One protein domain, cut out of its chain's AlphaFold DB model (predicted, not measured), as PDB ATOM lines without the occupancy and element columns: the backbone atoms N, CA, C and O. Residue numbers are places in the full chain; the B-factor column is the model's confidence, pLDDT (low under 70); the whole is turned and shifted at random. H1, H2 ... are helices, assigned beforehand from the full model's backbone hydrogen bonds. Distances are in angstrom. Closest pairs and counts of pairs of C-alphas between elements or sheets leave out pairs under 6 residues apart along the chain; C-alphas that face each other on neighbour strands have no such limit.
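This is residues 182 to 283 of the 283 residues of an uncharacterized protein of Planctomycetes bacterium (UniProt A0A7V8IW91). Three helices, H2, H3 and H4, form an up-and-down bundle, each running against the one before; short H1 packs on H2, and beyond H4, at the end far from H1, residues 249 to 275 make a long loop leading to small H5. The 102 printed residues, under half in five named helices, H1 to H5 in order, are all helix in class and compact, with a radius of gyration of the C-alphas of 13.3 A and spans of 37 by 29 by 25 A.

H2, residues 200 to 213, is the hub. It forms a hairpin with H3, residues 217 to 227, at a shallow tilt of 16 degrees; C-alphas 208 and 220 are closest, 4.4 A. H4, residues 235 to 248, touches H3 at a steep tilt of 38 degrees, opposite ways, as a hairpin; C-alphas 224 and 240 are closest, 4.8 A. With residues 236 to 240 alone, H4 touches H2, C-alphas 202 and 236 being closest, 5.5 A. H1, residues 183 to 188, touches H2, C-alphas 187 and 207 being closest, 4.8 A; the two form a hairpin. H5, residues 276 to 279, touches H2, C-alphas 209 and 278 being closest, 7.5 A. In H1 to H4 every O i to N i+4 pair is within hydrogen-bond range; H5 is too short for one.

H2 spans 20.1 A from C-alpha 200 at (-22.769, -12.445, 39.617), H4 20.0 A, H3 15.3 A. H5 ends at C-alpha 279, (-45.696, -13.084, 39.389).

C-alphas 185 and 258 are farthest apart, 38.7 A. The printed part has no cut. Links H1 to H2 and H4 to H5 are long. pLDDT is under 70 at residues 250 to 263, 266 to 273 and 282 to 283.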
ATOM      1  N   LYS A 182     -39.465  -1.355  38.421       97.25
ATOM      2  CA  LYS A 182     -38.686  -0.581  37.443       97.25
ATOM      3  C   LYS A 182     -37.809  -1.517  36.611       97.25
ATOM      4  O   LYS A 182     -36.583  -1.491  36.708       97.25
ATOM      5  N   TYR A 183     -38.437  -2.377  35.811       97.69
ATOM      6  CA  TYR A 183     -37.748  -3.477  35.130       97.69
ATOM      7  C   TYR A 183     -36.718  -3.020  34.090       97.69
ATOM      8  O   TYR A 183     -35.654  -3.623  34.005       97.69
ATOM      9  N   GLU A 184     -36.971  -1.940  33.343       98.06
ATOM     10  CA  GLU A 184     -35.971  -1.391  32.409       98.06
ATOM     11  C   GLU A 184     -34.716  -0.931  33.158       98.06
ATOM     12  O   GLU A 184     -33.612  -1.374  32.849       98.06
ATOM     13  N   ALA A 185     -34.902  -0.141  34.220       97.69
ATOM     14  CA  ALA A 185     -33.804   0.322  35.061       97.69
ATOM     15  C   ALA A 185     -33.049  -0.845  35.711       97.69
ATOM     16  O   ALA A 185     -31.827  -0.824  35.748       97.69
ATOM     17  N   LEU A 186     -33.753  -1.881  36.182       98.19
ATOM     18  CA  LEU A 186     -33.140  -3.092  36.733       98.19
ATOM     19  C   LEU A 186     -32.296  -3.838  35.690       98.19
ATOM     20  O   LEU A 186     -31.159  -4.210  35.972       98.19
ATOM     21  N   ARG A 187     -32.842  -4.061  34.489       97.75
ATOM     22  CA  ARG A 187     -32.146  -4.748  33.391       97.75
ATOM     23  C   ARG A 187     -30.859  -4.015  33.026       97.75
ATOM     24  O   ARG A 187     -29.815  -4.655  32.894       97.75
ATOM     25  N   ASP A 188     -30.949  -2.700  32.855       96.88
ATOM     26  CA  ASP A 188     -29.834  -1.866  32.414       96.88
ATOM     27  C   ASP A 188     -28.788  -1.735  33.530       96.88
ATOM     28  O   ASP A 188     -27.595  -1.920  33.292       96.88
ATOM     29  N   ALA A 189     -29.236  -1.563  34.778       96.50
ATOM     30  CA  ALA A 189     -28.377  -1.514  35.957       96.50
ATOM     31  C   ALA A 189     -27.700  -2.847  36.298       96.50
ATOM     32  O   ALA A 189     -26.902  -2.858  37.229       96.50
ATOM     33  N   LEU A 190     -27.963  -3.945  35.586       97.75
ATOM     34  CA  LEU A 190     -27.284  -5.237  35.762       97.75
ATOM     35  C   LEU A 190     -26.619  -5.745  34.469       97.75
ATOM     36  O   LEU A 190     -26.141  -6.876  34.431       97.75
ATOM     37  N   ALA A 191     -26.598  -4.947  33.395       95.75
ATOM     38  CA  ALA A 191     -26.170  -5.414  32.076       95.75
ATOM     39  C   ALA A 191     -24.673  -5.730  31.955       95.75
ATOM     40  O   ALA A 191     -24.308  -6.655  31.231       95.75
ATOM     41  N   ASP A 192     -23.837  -4.985  32.670       95.50
ATOM     42  CA  ASP A 192     -22.379  -5.105  32.718       95.50
ATOM     43  C   ASP A 192     -21.886  -5.548  34.108       95.50
ATOM     44  O   ASP A 192     -20.778  -5.214  34.516       95.50
ATOM     45  N   PHE A 193     -22.723  -6.271  34.862       96.94
ATOM     46  CA  PHE A 193     -22.350  -6.745  36.193       96.94
ATOM     47  C   PHE A 193     -21.134  -7.697  36.114       96.94
ATOM     48  O   PHE A 193     -21.157  -8.606  35.274       96.94
ATOM     49  N   PRO A 194     -20.087  -7.527  36.950       95.56
ATOM     50  CA  PRO A 194     -18.871  -8.333  36.851       95.56
ATOM     51  C   PRO A 194     -19.133  -9.832  37.032       95.56
ATOM     52  O   PRO A 194     -19.896 -10.260  37.900       95.56
ATOM     53  N   VAL A 195     -18.506 -10.653  36.186       91.50
ATOM     54  CA  VAL A 195     -18.727 -12.111  36.163       91.50
ATOM     55  C   VAL A 195     -18.012 -12.809  37.326       91.50
ATOM     56  O   VAL A 195     -18.484 -13.835  37.808       91.50
ATOM     57  N   ASP A 196     -16.894 -12.246  37.778       91.81
ATOM     58  CA  ASP A 196     -16.069 -12.697  38.903       91.81
ATOM     59  C   ASP A 196     -16.585 -12.236  40.275       91.81
ATOM     60  O   ASP A 196     -16.096 -12.698  41.306       91.81
ATOM     61  N   SER A 197     -17.607 -11.379  40.298       93.56
ATOM     62  CA  SER A 197     -18.290 -10.965  41.520       93.56
ATOM     63  C   SER A 197     -18.945 -12.148  42.239       93.56
ATOM     64  O   SER A 197     -19.582 -13.005  41.618       93.56
ATOM     65  N   ASN A 198     -18.907 -12.134  43.572       91.44
ATOM     66  CA  ASN A 198     -19.654 -13.062  44.431       91.44
ATOM     67  C   ASN A 198     -21.184 -12.938  44.268       91.44
ATOM     68  O   ASN A 198     -21.915 -13.832  44.693       91.44
ATOM     69  N   ARG A 199     -21.675 -11.851  43.658       94.25
ATOM     70  CA  ARG A 199     -23.100 -11.621  43.370       94.25
ATOM     71  C   ARG A 199     -23.476 -11.851  41.904       94.25
ATOM     72  O   ARG A 199     -24.606 -11.560  41.509       94.25
ATOM     73  N   SER A 200     -22.566 -12.363  41.073       94.38
ATOM     74  CA  SER A 200     -22.769 -12.445  39.617       94.38
ATOM     75  C   SER A 200     -23.962 -13.321  39.207       94.38
ATOM     76  O   SER A 200     -24.717 -12.982  38.292       94.38
ATOM     77  N   THR A 201     -24.187 -14.435  39.900       94.06
ATOM     78  CA  THR A 201     -25.321 -15.347  39.684       94.06
ATOM     79  C   THR A 201     -26.662 -14.690  40.030       94.06
ATOM     80  O   THR A 201     -27.628 -14.827  39.276       94.06
ATOM     81  N   GLU A 202     -26.712 -13.922  41.122       94.81
ATOM     82  CA  GLU A 202     -27.868 -13.118  41.533       94.81
ATOM     83  C   GLU A 202     -28.186 -12.030  40.504       94.81
ATOM     84  O   GLU A 202     -29.323 -11.927  40.039       94.81
ATOM     85  N   ALA A 203     -27.174 -11.261  40.098       97.06
ATOM     86  CA  ALA A 203     -27.308 -10.209  39.100       97.06
ATOM     87  C   ALA A 203     -27.864 -10.758  37.779       97.06
ATOM     88  O   ALA A 203     -28.851 -10.251  37.245       97.06
ATOM     89  N   ARG A 204     -27.292 -11.858  37.275       96.81
ATOM     90  CA  ARG A 204     -27.753 -12.514  36.041       96.81
ATOM     91  C   ARG A 204     -29.180 -13.042  36.167       96.81
ATOM     92  O   ARG A 204     -29.951 -12.943  35.209       96.81
ATOM     93  N   TYR A 205     -29.550 -13.575  37.332       95.62
ATOM     94  CA  TYR A 205     -30.918 -14.009  37.598       95.62
ATOM     95  C   TYR A 205     -31.907 -12.837  37.528       95.62
ATOM     96  O   TYR A 205     -32.890 -12.924  36.784       95.62
ATOM     97  N   PHE A 206     -31.636 -11.735  38.237       97.19
ATOM     98  CA  PHE A 206     -32.506 -10.553  38.255       97.19
ATOM     99  C   PHE A 206     -32.551  -9.816  36.920       97.19
ATOM    100  O   PHE A 206     -33.613  -9.333  36.527       97.19
ATOM    101  N   GLN A 207     -31.446  -9.775  36.179       97.88
ATOM    102  CA  GLN A 207     -31.432  -9.218  34.832       97.88
ATOM    103  C   GLN A 207     -32.363 -10.015  33.903       97.88
ATOM    104  O   GLN A 207     -33.172  -9.433  33.180       97.88
ATOM    105  N   ALA A 208     -32.291 -11.349  33.933       97.62
ATOM    106  CA  ALA A 208     -33.182 -12.212  33.159       97.62
ATOM    107  C   ALA A 208     -34.647 -12.092  33.615       97.62
ATOM    108  O   ALA A 208     -35.558 -12.081  32.788       97.62
ATOM    109  N   LEU A 209     -34.877 -11.927  34.917       96.94
ATOM    110  CA  LEU A 209     -36.201 -11.677  35.478       96.94
ATOM    111  C   LEU A 209     -36.786 -10.337  35.012       96.94
ATOM    112  O   LEU A 209     -37.952 -10.281  34.633       96.94
ATOM    113  N   ALA A 210     -35.981  -9.278  34.953       98.06
ATOM    114  CA  ALA A 210     -36.399  -7.999  34.392       98.06
ATOM    115  C   ALA A 210     -36.824  -8.141  32.921       98.06
ATOM    116  O   ALA A 210     -37.905  -7.695  32.545       98.06
ATOM    117  N   ARG A 211     -36.025  -8.847  32.107       98.12
ATOM    118  CA  ARG A 211     -36.360  -9.166  30.705       98.12
ATOM    119  C   ARG A 211     -37.688  -9.913  30.587       98.12
ATOM    120  O   ARG A 211     -38.508  -9.574  29.738       98.12
ATOM    121  N   TYR A 212     -37.928 -10.888  31.464       97.25
ATOM    122  CA  TYR A 212     -39.186 -11.632  31.499       97.25
ATOM    123  C   TYR A 212     -40.396 -10.705  31.671       97.25
ATOM    124  O   TYR A 212     -41.345 -10.783  30.890       97.25
ATOM    125  N   HIS A 213     -40.338  -9.797  32.650       96.88
ATOM    126  CA  HIS A 213     -41.420  -8.849  32.938       96.88
ATOM    127  C   HIS A 213     -41.574  -7.743  31.883       96.88
ATOM    128  O   HIS A 213     -42.651  -7.166  31.759       96.88
ATOM    129  N   LEU A 214     -40.545  -7.504  31.067       97.50
ATOM    130  CA  LEU A 214     -40.604  -6.641  29.878       97.50
ATOM    131  C   LEU A 214     -41.162  -7.352  28.629       97.50
ATOM    132  O   LEU A 214     -41.283  -6.740  27.571       97.50
ATOM    133  N   GLY A 215     -41.504  -8.640  28.722       96.75
ATOM    134  CA  GLY A 215     -42.004  -9.432  27.593       96.75
ATOM    135  C   GLY A 215     -40.911 -10.055  26.716       96.75
ATOM    136  O   GLY A 215     -41.229 -10.797  25.784       96.75
ATOM    137  N   GLU A 216     -39.633  -9.855  27.043       97.12
ATOM    138  CA  GLU A 216     -38.461 -10.455  26.384       97.12
ATOM    139  C   GLU A 216     -38.256 -11.918  26.850       97.12
ATOM    140  O   GLU A 216     -37.222 -12.320  27.396       97.12
ATOM    141  N   LYS A 217     -39.300 -12.744  26.702       95.06
ATOM    142  CA  LYS A 217     -39.353 -14.093  27.293       95.06
ATOM    143  C   LYS A 217     -38.291 -15.045  26.747       95.06
ATOM    144  O   LYS A 217     -37.798 -15.898  27.485       95.06
ATOM    145  N   LYS A 218     -37.950 -14.949  25.458       95.50
ATOM    146  CA  LYS A 218     -36.968 -15.851  24.829       95.50
ATOM    147  C   LYS A 218     -35.569 -15.601  25.390       95.50
ATOM    148  O   LYS A 218     -34.834 -16.547  25.666       95.50
ATOM    149  N   GLU A 219     -35.239 -14.335  25.586       96.81
ATOM    150  CA  GLU A 219     -33.987 -13.843  26.137       96.81
ATOM    151  C   GLU A 219     -33.864 -14.238  27.612       96.81
ATOM    152  O   GLU A 219     -32.837 -14.793  28.006       96.81
ATOM    153  N   ALA A 220     -34.931 -14.055  28.399       96.94
ATOM    154  CA  ALA A 220     -34.989 -14.488  29.795       96.94
ATOM    155  C   ALA A 220     -34.773 -16.006  29.943       96.94
ATOM    156  O   ALA A 220     -33.910 -16.449  30.702       96.94
ATOM    157  N   LEU A 221     -35.494 -16.814  29.153       94.19
ATOM    158  CA  LEU A 221     -35.361 -18.275  29.156       94.19
ATOM    159  C   LEU A 221     -33.951 -18.736  28.782       94.19
ATOM    160  O   LEU A 221     -33.433 -19.676  29.388       94.19
ATOM    161  N   LYS A 222     -33.329 -18.100  27.782       95.50
ATOM    162  CA  LYS A 222     -31.947 -18.399  27.397       95.50
ATOM    163  C   LYS A 222     -30.991 -18.101  28.555       95.50
ATOM    164  O   LYS A 222     -30.215 -18.976  28.926       95.50
ATOM    165  N   ALA A 223     -31.097 -16.916  29.154       95.62
ATOM    166  CA  ALA A 223     -30.229 -16.493  30.246       95.62
ATOM    167  C   ALA A 223     -30.333 -17.415  31.474       95.62
ATOM    168  O   ALA A 223     -29.305 -17.846  31.996       95.62
ATOM    169  N   TRP A 224     -31.546 -17.790  31.895       94.19
ATOM    170  CA  TRP A 224     -31.726 -18.732  33.004       94.19
ATOM    171  C   TRP A 224     -31.199 -20.130  32.690       94.19
ATOM    172  O   TRP A 224     -30.559 -20.739  33.542       94.19
ATOM    173  N   LYS A 225     -31.413 -20.633  31.468       92.50
ATOM    174  CA  LYS A 225     -30.872 -21.932  31.046       92.50
ATOM    175  C   LYS A 225     -29.345 -21.949  31.072       92.50
ATOM    176  O   LYS A 225     -28.764 -22.958  31.458       92.50
ATOM    177  N   ASP A 226     -28.710 -20.867  30.632       93.19
ATOM    178  CA  ASP A 226     -27.252 -20.748  30.612       93.19
ATOM    179  C   ASP A 226     -26.692 -20.593  32.033       93.19
ATOM    180  O   ASP A 226     -25.680 -21.208  32.362       93.19
ATOM    181  N   LEU A 227     -27.375 -19.843  32.905       92.31
ATOM    182  CA  LEU A 227     -27.023 -19.730  34.323       92.31
ATOM    183  C   LEU A 227     -27.156 -21.076  35.054       92.31
ATOM    184  O   LEU A 227     -26.232 -21.481  35.749       92.31
ATOM    185  N   ALA A 228     -28.240 -21.821  34.830       87.81
ATOM    186  CA  ALA A 228     -28.480 -23.130  35.445       87.81
ATOM    187  C   ALA A 228     -27.466 -24.220  35.034       87.81
ATOM    188  O   ALA A 228     -27.438 -25.289  35.632       87.81
ATOM    189  N   LYS A 229     -26.652 -23.984  33.999       86.88
ATOM    190  CA  LYS A 229     -25.591 -24.902  33.550       86.88
ATOM    191  C   LYS A 229     -24.213 -24.573  34.119       86.88
ATOM    192  O   LYS A 229     -23.255 -25.281  33.811       86.88
ATOM    193  N   THR A 230     -24.093 -23.486  34.874       83.38
ATOM    194  CA  THR A 230     -22.841 -23.157  35.557       83.38
ATOM    195  C   THR A 230     -22.546 -24.212  36.630       83.38
ATOM    196  O   THR A 230     -23.478 -24.813  37.169       83.38
ATOM    197  N   PRO A 231     -21.265 -24.492  36.923       74.62
ATOM    198  CA  PRO A 231     -20.890 -25.463  37.950       74.62
ATOM    199  C   PRO A 231     -21.121 -24.948  39.383       74.62
ATOM    200  O   PRO A 231     -20.863 -25.686  40.331       74.62
ATOM    201  N   ASP A 232     -21.586 -23.710  39.549       72.62
ATOM    202  CA  ASP A 232     -21.703 -23.054  40.846       72.62
ATOM    203  C   ASP A 232     -22.835 -23.668  41.685       72.62
ATOM    204  O   ASP A 232     -23.996 -23.731  41.270       72.62
ATOM    205  N   GLU A 233     -22.521 -24.091  42.913       70.44
ATOM    206  CA  GLU A 233     -23.515 -24.565  43.887       70.44
ATOM    207  C   GLU A 233     -24.165 -23.400  44.657       70.44
ATOM    208  O   GLU A 233     -24.215 -23.393  45.886       70.44
ATOM    209  N   ASP A 234     -24.681 -22.408  43.930       77.88
ATOM    210  CA  ASP A 234     -25.309 -21.214  44.500       77.88
ATOM    211  C   ASP A 234     -26.848 -21.232  44.392       77.88
ATOM    212  O   ASP A 234     -27.435 -21.735  43.433       77.88
ATOM    213  N   GLY A 235     -27.522 -20.638  45.383       79.12
ATOM    214  CA  GLY A 235     -28.977 -20.501  45.473       79.12
ATOM    215  C   GLY A 235     -29.619 -19.889  44.225       79.12
ATOM    216  O   GLY A 235     -30.718 -20.294  43.838       79.12
ATOM    217  N   TRP A 236     -28.936 -18.961  43.552       87.44
ATOM    218  CA  TRP A 236     -29.461 -18.292  42.358       87.44
ATOM    219  C   TRP A 236     -29.415 -19.159  41.101       87.44
ATOM    220  O   TRP A 236     -30.304 -19.046  40.256       87.44
ATOM    221  N   VAL A 237     -28.464 -20.092  41.010       87.00
ATOM    222  CA  VAL A 237     -28.430 -21.118  39.952       87.00
ATOM    223  C   VAL A 237     -29.675 -22.003  40.047       87.00
ATOM    224  O   VAL A 237     -30.348 -22.248  39.044       87.00
ATOM    225  N   TYR A 238     -30.060 -22.395  41.266       81.38
ATOM    226  CA  TYR A 238     -31.312 -23.121  41.509       81.38
ATOM    227  C   TYR A 238     -32.546 -22.295  41.168       81.38
ATOM    228  O   TYR A 238     -33.492 -22.798  40.564       81.38
ATOM    229  N   ARG A 239     -32.545 -21.010  41.530       84.50
ATOM    230  CA  ARG A 239     -33.668 -20.112  41.245       84.50
ATOM    231  C   ARG A 239     -33.861 -19.892  39.743       84.50
ATOM    232  O   ARG A 239     -35.002 -19.828  39.279       84.50
ATOM    233  N   ALA A 240     -32.767 -19.847  38.985       89.50
ATOM    234  CA  ALA A 240     -32.771 -19.787  37.527       89.50
ATOM    235  C   ALA A 240     -33.330 -21.071  36.902       89.50
ATOM    236  O   ALA A 240     -34.211 -20.996  36.044       89.50
ATOM    237  N   ASP A 241     -32.882 -22.242  37.368       85.06
ATOM    238  CA  ASP A 241     -33.434 -23.532  36.942       85.06
ATOM    239  C   ASP A 241     -34.947 -23.600  37.205       85.06
ATOM    240  O   ASP A 241     -35.720 -23.981  36.325       85.06
ATOM    241  N   TRP A 242     -35.392 -23.132  38.376       82.38
ATOM    242  CA  TRP A 242     -36.810 -23.063  38.732       82.38
ATOM    243  C   TRP A 242     -37.603 -22.172  37.779       82.38
ATOM    244  O   TRP A 242     -38.606 -22.615  37.221       82.38
ATOM    245  N   ALA A 243     -37.146 -20.936  37.561       87.44
ATOM    246  CA  ALA A 243     -37.806 -19.991  36.664       87.44
ATOM    247  C   ALA A 243     -37.905 -20.542  35.231       87.44
ATOM    248  O   ALA A 243     -38.977 -20.513  34.621       87.44
ATOM    249  N   TYR A 244     -36.808 -21.120  34.726       88.62
ATOM    250  CA  TYR A 244     -36.765 -21.764  33.415       88.62
ATOM    251  C   TYR A 244     -37.781 -22.906  33.304       88.62
ATOM    252  O   TYR A 244     -38.530 -22.980  32.327       88.62
ATOM    253  N   MET A 245     -37.824 -23.790  34.303       81.69
ATOM    254  CA  MET A 245     -38.702 -24.957  34.286       81.69
ATOM    255  C   MET A 245     -40.179 -24.588  34.443       81.69
ATOM    256  O   MET A 245     -40.999 -25.134  33.703       81.69
ATOM    257  N   THR A 246     -40.526 -23.639  35.322       81.50
ATOM    258  CA  THR A 246     -41.909 -23.160  35.489       81.50
ATOM    259  C   THR A 246     -42.471 -22.608  34.177       81.50
ATOM    260  O   THR A 246     -43.567 -23.001  33.766       81.50
ATOM    261  N   GLU A 247     -41.716 -21.758  33.476       85.12
ATOM    262  CA  GLU A 247     -42.168 -21.179  32.204       85.12
ATOM    263  C   GLU A 247     -42.194 -22.230  31.078       85.12
ATOM    264  O   GLU A 247     -43.180 -22.328  30.342       85.12
ATOM    265  N   LYS A 248     -41.159 -23.078  30.960       81.44
ATOM    266  CA  LYS A 248     -41.083 -24.121  29.918       81.44
ATOM    267  C   LYS A 248     -42.212 -25.148  30.026       81.44
ATOM    268  O   LYS A 248     -42.692 -25.634  29.004       81.44
ATOM    269  N   GLN A 249     -42.628 -25.493  31.243       74.44
ATOM    270  CA  GLN A 249     -43.697 -26.464  31.484       74.44
ATOM    271  C   GLN A 249     -45.101 -25.838  31.440       74.44
ATOM    272  O   GLN A 249     -46.084 -26.565  31.572       74.44
ATOM    273  N   SER A 250     -45.223 -24.518  31.231       66.75
ATOM    274  CA  SER A 250     -46.505 -23.789  31.217       66.75
ATOM    275  C   SER A 250     -47.385 -24.093  32.441       66.75
ATOM    276  O   SER A 250     -48.597 -24.255  32.314       66.75
ATOM    277  N   GLY A 251     -46.771 -24.258  33.617       55.06
ATOM    278  CA  GLY A 251     -47.481 -24.620  34.850       55.06
ATOM    279  C   GLY A 251     -48.042 -26.050  34.894       55.06
ATOM    280  O   GLY A 251     -48.830 -26.366  35.784       55.06
ATOM    281  N   LYS A 252     -47.674 -26.943  33.958       54.19
ATOM    282  CA  LYS A 252     -48.062 -28.360  34.027       54.19
ATOM    283  C   LYS A 252     -47.326 -29.053  35.172       54.19
ATOM    284  O   LYS A 252     -46.103 -29.126  35.193       54.19
ATOM    285  N   SER A 253     -48.106 -29.633  36.077       47.44
ATOM    286  CA  SER A 253     -47.684 -30.206  37.360       47.44
ATOM    287  C   SER A 253     -46.928 -31.540  37.285       47.44
ATOM    288  O   SER A 253     -46.790 -32.207  38.311       47.44
ATOM    289  N   SER A 254     -46.502 -31.996  36.102       44.66
ATOM    290  CA  SER A 254     -45.886 -33.315  35.942       44.66
ATOM    291  C   SER A 254     -44.384 -33.213  35.689       44.66
ATOM    292  O   SER A 254     -43.914 -32.881  34.600       44.66
ATOM    293  N   PHE A 255     -43.612 -33.575  36.714       48.81
ATOM    294  CA  PHE A 255     -42.192 -33.862  36.569       48.81
ATOM    295  C   PHE A 255     -42.040 -35.183  35.810       48.81
ATOM    296  O   PHE A 255     -42.183 -36.264  36.370       48.81
ATOM    297  N   SER A 256     -41.806 -35.086  34.503       42.12
ATOM    298  CA  SER A 256     -41.418 -36.228  33.678       42.12
ATOM    299  C   SER A 256     -39.899 -36.365  33.698       42.12
ATOM    300  O   SER A 256     -39.186 -35.396  33.447       42.12
ATOM    301  N   SER A 257     -39.410 -37.578  33.962       46.62
ATOM    302  CA  SER A 257     -38.003 -37.964  33.799       46.62
ATOM    303  C   SER A 257     -37.567 -38.052  32.328       46.62
ATOM    304  O   SER A 257     -36.402 -38.326  32.057       46.62
ATOM    305  N   GLY A 258     -38.479 -37.819  31.375       50.78
ATOM    306  CA  GLY A 258     -38.182 -37.798  29.946       50.78
ATOM    307  C   GLY A 258     -37.389 -36.559  29.516       50.78
ATOM    308  O   GLY A 258     -37.646 -35.442  29.970       50.78
ATOM    309  N   ASP A 259     -36.460 -36.755  28.577       53.44
ATOM    310  CA  ASP A 259     -35.435 -35.782  28.167       53.44
ATOM    311  C   ASP A 259     -35.964 -34.390  27.790       53.44
ATOM    312  O   ASP A 259     -35.321 -33.375  28.066       53.44
ATOM    313  N   ALA A 260     -37.164 -34.298  27.208       54.41
ATOM    314  CA  ALA A 260     -37.748 -33.021  26.796       54.41
ATOM    315  C   ALA A 260     -38.082 -32.087  27.980       54.41
ATOM    316  O   ALA A 260     -38.055 -30.863  27.816       54.41
ATOM    317  N   ASN A 261     -38.333 -32.641  29.173       58.56
ATOM    318  CA  ASN A 261     -38.789 -31.921  30.370       58.56
ATOM    319  C   ASN A 261     -37.799 -31.999  31.540       58.56
ATOM    320  O   ASN A 261     -38.158 -31.665  32.669       58.56
ATOM    321  N   ARG A 262     -36.555 -32.402  31.271       65.25
ATOM    322  CA  ARG A 262     -35.508 -32.474  32.285       65.25
ATOM    323  C   ARG A 262     -34.961 -31.081  32.615       65.25
ATOM    324  O   ARG A 262     -34.717 -30.271  31.716       65.25
ATOM    325  N   SER A 263     -34.771 -30.830  33.909       69.06
ATOM    326  CA  SER A 263     -34.064 -29.653  34.429       69.06
ATOM    327  C   SER A 263     -32.650 -29.571  33.828       69.06
ATOM    328  O   SER A 263     -31.981 -30.607  33.737       69.06
ATOM    329  N   PRO A 264     -32.177 -28.379  33.415       73.06
ATOM    330  CA  PRO A 264     -30.772 -28.120  33.102       73.06
ATOM    331  C   PRO A 264     -29.768 -28.641  34.140       73.06
ATOM    332  O   PRO A 264     -28.708 -29.120  33.747       73.06
ATOM    333  N   LEU A 265     -30.121 -28.632  35.429       72.75
ATOM    334  CA  LEU A 265     -29.297 -29.200  36.504       72.75
ATOM    335  C   LEU A 265     -29.307 -30.737  36.539       72.75
ATOM    336  O   LEU A 265     -28.640 -31.348  37.372       72.75
ATOM    337  N   GLY A 266     -30.087 -31.383  35.670       63.56
ATOM    338  CA  GLY A 266     -30.240 -32.833  35.614       63.56
ATOM    339  C   GLY A 266     -31.054 -33.416  36.770       63.56
ATOM    340  O   GLY A 266     -31.055 -34.640  36.923       63.56
ATOM    341  N   ARG A 267     -31.740 -32.567  37.550       59.66
ATOM    342  CA  ARG A 267     -32.409 -32.910  38.816       59.66
ATOM    343  C   ARG A 267     -33.912 -33.135  38.639       59.66
ATOM    344  O   ARG A 267     -34.540 -32.586  37.734       59.66
ATOM    345  N   ILE A 268     -34.491 -33.947  39.521       49.62
ATOM    346  CA  ILE A 268     -35.928 -34.236  39.554       49.62
ATOM    347  C   ILE A 268     -36.584 -33.352  40.625       49.62
ATOM    348  O   ILE A 268     -36.256 -33.459  41.794       49.62
ATOM    349  N   GLY A 269     -37.507 -32.480  40.210       50.72
ATOM    350  CA  GLY A 269     -38.784 -32.255  40.902       50.72
ATOM    351  C   GLY A 269     -38.846 -31.694  42.322       50.72
ATOM    352  O   GLY A 269     -39.674 -32.170  43.093       50.72
ATOM    353  N   TYR A 270     -38.089 -30.650  42.660       54.31
ATOM    354  CA  TYR A 270     -38.038 -30.165  44.047       54.31
ATOM    355  C   TYR A 270     -38.086 -28.647  44.233       54.31
ATOM    356  O   TYR A 270     -37.544 -28.100  45.186       54.31
ATOM    357  N   MET A 271     -38.708 -27.919  43.312       56.56
ATOM    358  CA  MET A 271     -38.653 -26.454  43.361       56.56
ATOM    359  C   MET A 271     -39.945 -25.804  43.857       56.56
ATOM    360  O   MET A 271     -39.950 -24.609  44.063       56.56
ATOM    361  N   GLY A 272     -41.003 -26.563  44.162       54.53
ATOM    362  CA  GLY A 272     -42.342 -26.003  44.396       54.53
ATOM    363  C   GLY A 272     -43.105 -25.816  43.078       54.53
ATOM    364  O   GLY A 272     -42.569 -26.090  42.004       54.53
ATOM    365  N   ARG A 273     -44.385 -25.422  43.146       63.34
ATOM    366  CA  ARG A 273     -45.280 -25.394  41.965       63.34
ATOM    367  C   ARG A 273     -45.005 -24.223  41.016       63.34
ATOM    368  O   ARG A 273     -44.903 -24.437  39.816       63.34
ATOM    369  N   ASP A 274     -44.812 -23.027  41.565       72.31
ATOM    370  CA  ASP A 274     -44.607 -21.794  40.801       72.31
ATOM    371  C   ASP A 274     -43.434 -21.012  41.384       72.31
ATOM    372  O   ASP A 274     -43.429 -20.763  42.592       72.31
ATOM    373  N   ASN A 275     -42.498 -20.554  40.548       80.25
ATOM    374  CA  ASN A 275     -41.525 -19.560  40.995       80.25
ATOM    375  C   ASN A 275     -42.264 -18.237  41.306       80.25
ATOM    376  O   ASN A 275     -42.890 -17.673  40.400       80.25
ATOM    377  N   PRO A 276     -42.221 -17.737  42.559       79.06
ATOM    378  CA  PRO A 276     -42.986 -16.559  42.964       79.06
ATOM    379  C   PRO A 276     -42.567 -15.291  42.214       79.06
ATOM    380  O   PRO A 276     -43.409 -14.434  41.961       79.06
ATOM    381  N   ASP A 277     -41.312 -15.199  41.777       88.00
ATOM    382  CA  ASP A 277     -40.787 -14.009  41.109       88.00
ATOM    383  C   ASP A 277     -41.392 -13.799  39.718       88.00
ATOM    384  O   ASP A 277     -41.465 -12.673  39.224       88.00
ATOM    385  N   LEU A 278     -41.899 -14.861  39.082       89.06
ATOM    386  CA  LEU A 278     -42.583 -14.751  37.790       89.06
ATOM    387  C   LEU A 278     -43.923 -14.009  37.900       89.06
ATOM    388  O   LEU A 278     -44.442 -13.538  36.892       89.06
ATOM    389  N   LYS A 279     -44.474 -13.862  39.114       89.00
ATOM    390  CA  LYS A 279     -45.696 -13.084  39.389       89.00
ATOM    391  C   LYS A 279     -45.409 -11.601  39.674       89.00
ATOM    392  O   LYS A 279     -46.354 -10.832  39.825       89.00
ATOM    393  N   GLY A 280     -44.136 -11.200  39.713       86.19
ATOM    394  CA  GLY A 280     -43.694  -9.854  40.083       86.19
ATOM    395  C   GLY A 280     -43.206  -9.783  41.534       86.19
ATOM    396  O   GLY A 280     -43.177 -10.803  42.228       86.19
ATOM    397  N   PRO A 281     -42.803  -8.596  42.018       83.00
ATOM    398  CA  PRO A 281     -42.428  -8.423  43.415       83.00
ATOM    399  C   PRO A 281     -43.638  -8.757  44.302       83.00
ATOM    400  O   PRO A 281     -44.679  -8.107  44.217       83.00
ATOM    401  N   GLY A 282     -43.524  -9.806  45.129       66.31
ATOM    402  CA  GLY A 282     -44.583 -10.196  46.072       66.31
ATOM    403  C   GLY A 282     -44.978  -9.033  46.992       66.31
ATOM    404  O   GLY A 282     -44.155  -8.163  47.254       66.31
ATOM    405  N   LYS A 283     -46.222  -8.976  47.466       45.31
ATOM    406  CA  LYS A 283     -46.624  -7.928  48.420       45.31
ATOM    407  C   LYS A 283     -45.994  -8.151  49.786       45.31
ATOM    408  O   LYS A 283     -46.028  -9.310  50.250       45.31
TER     409      LYS A 283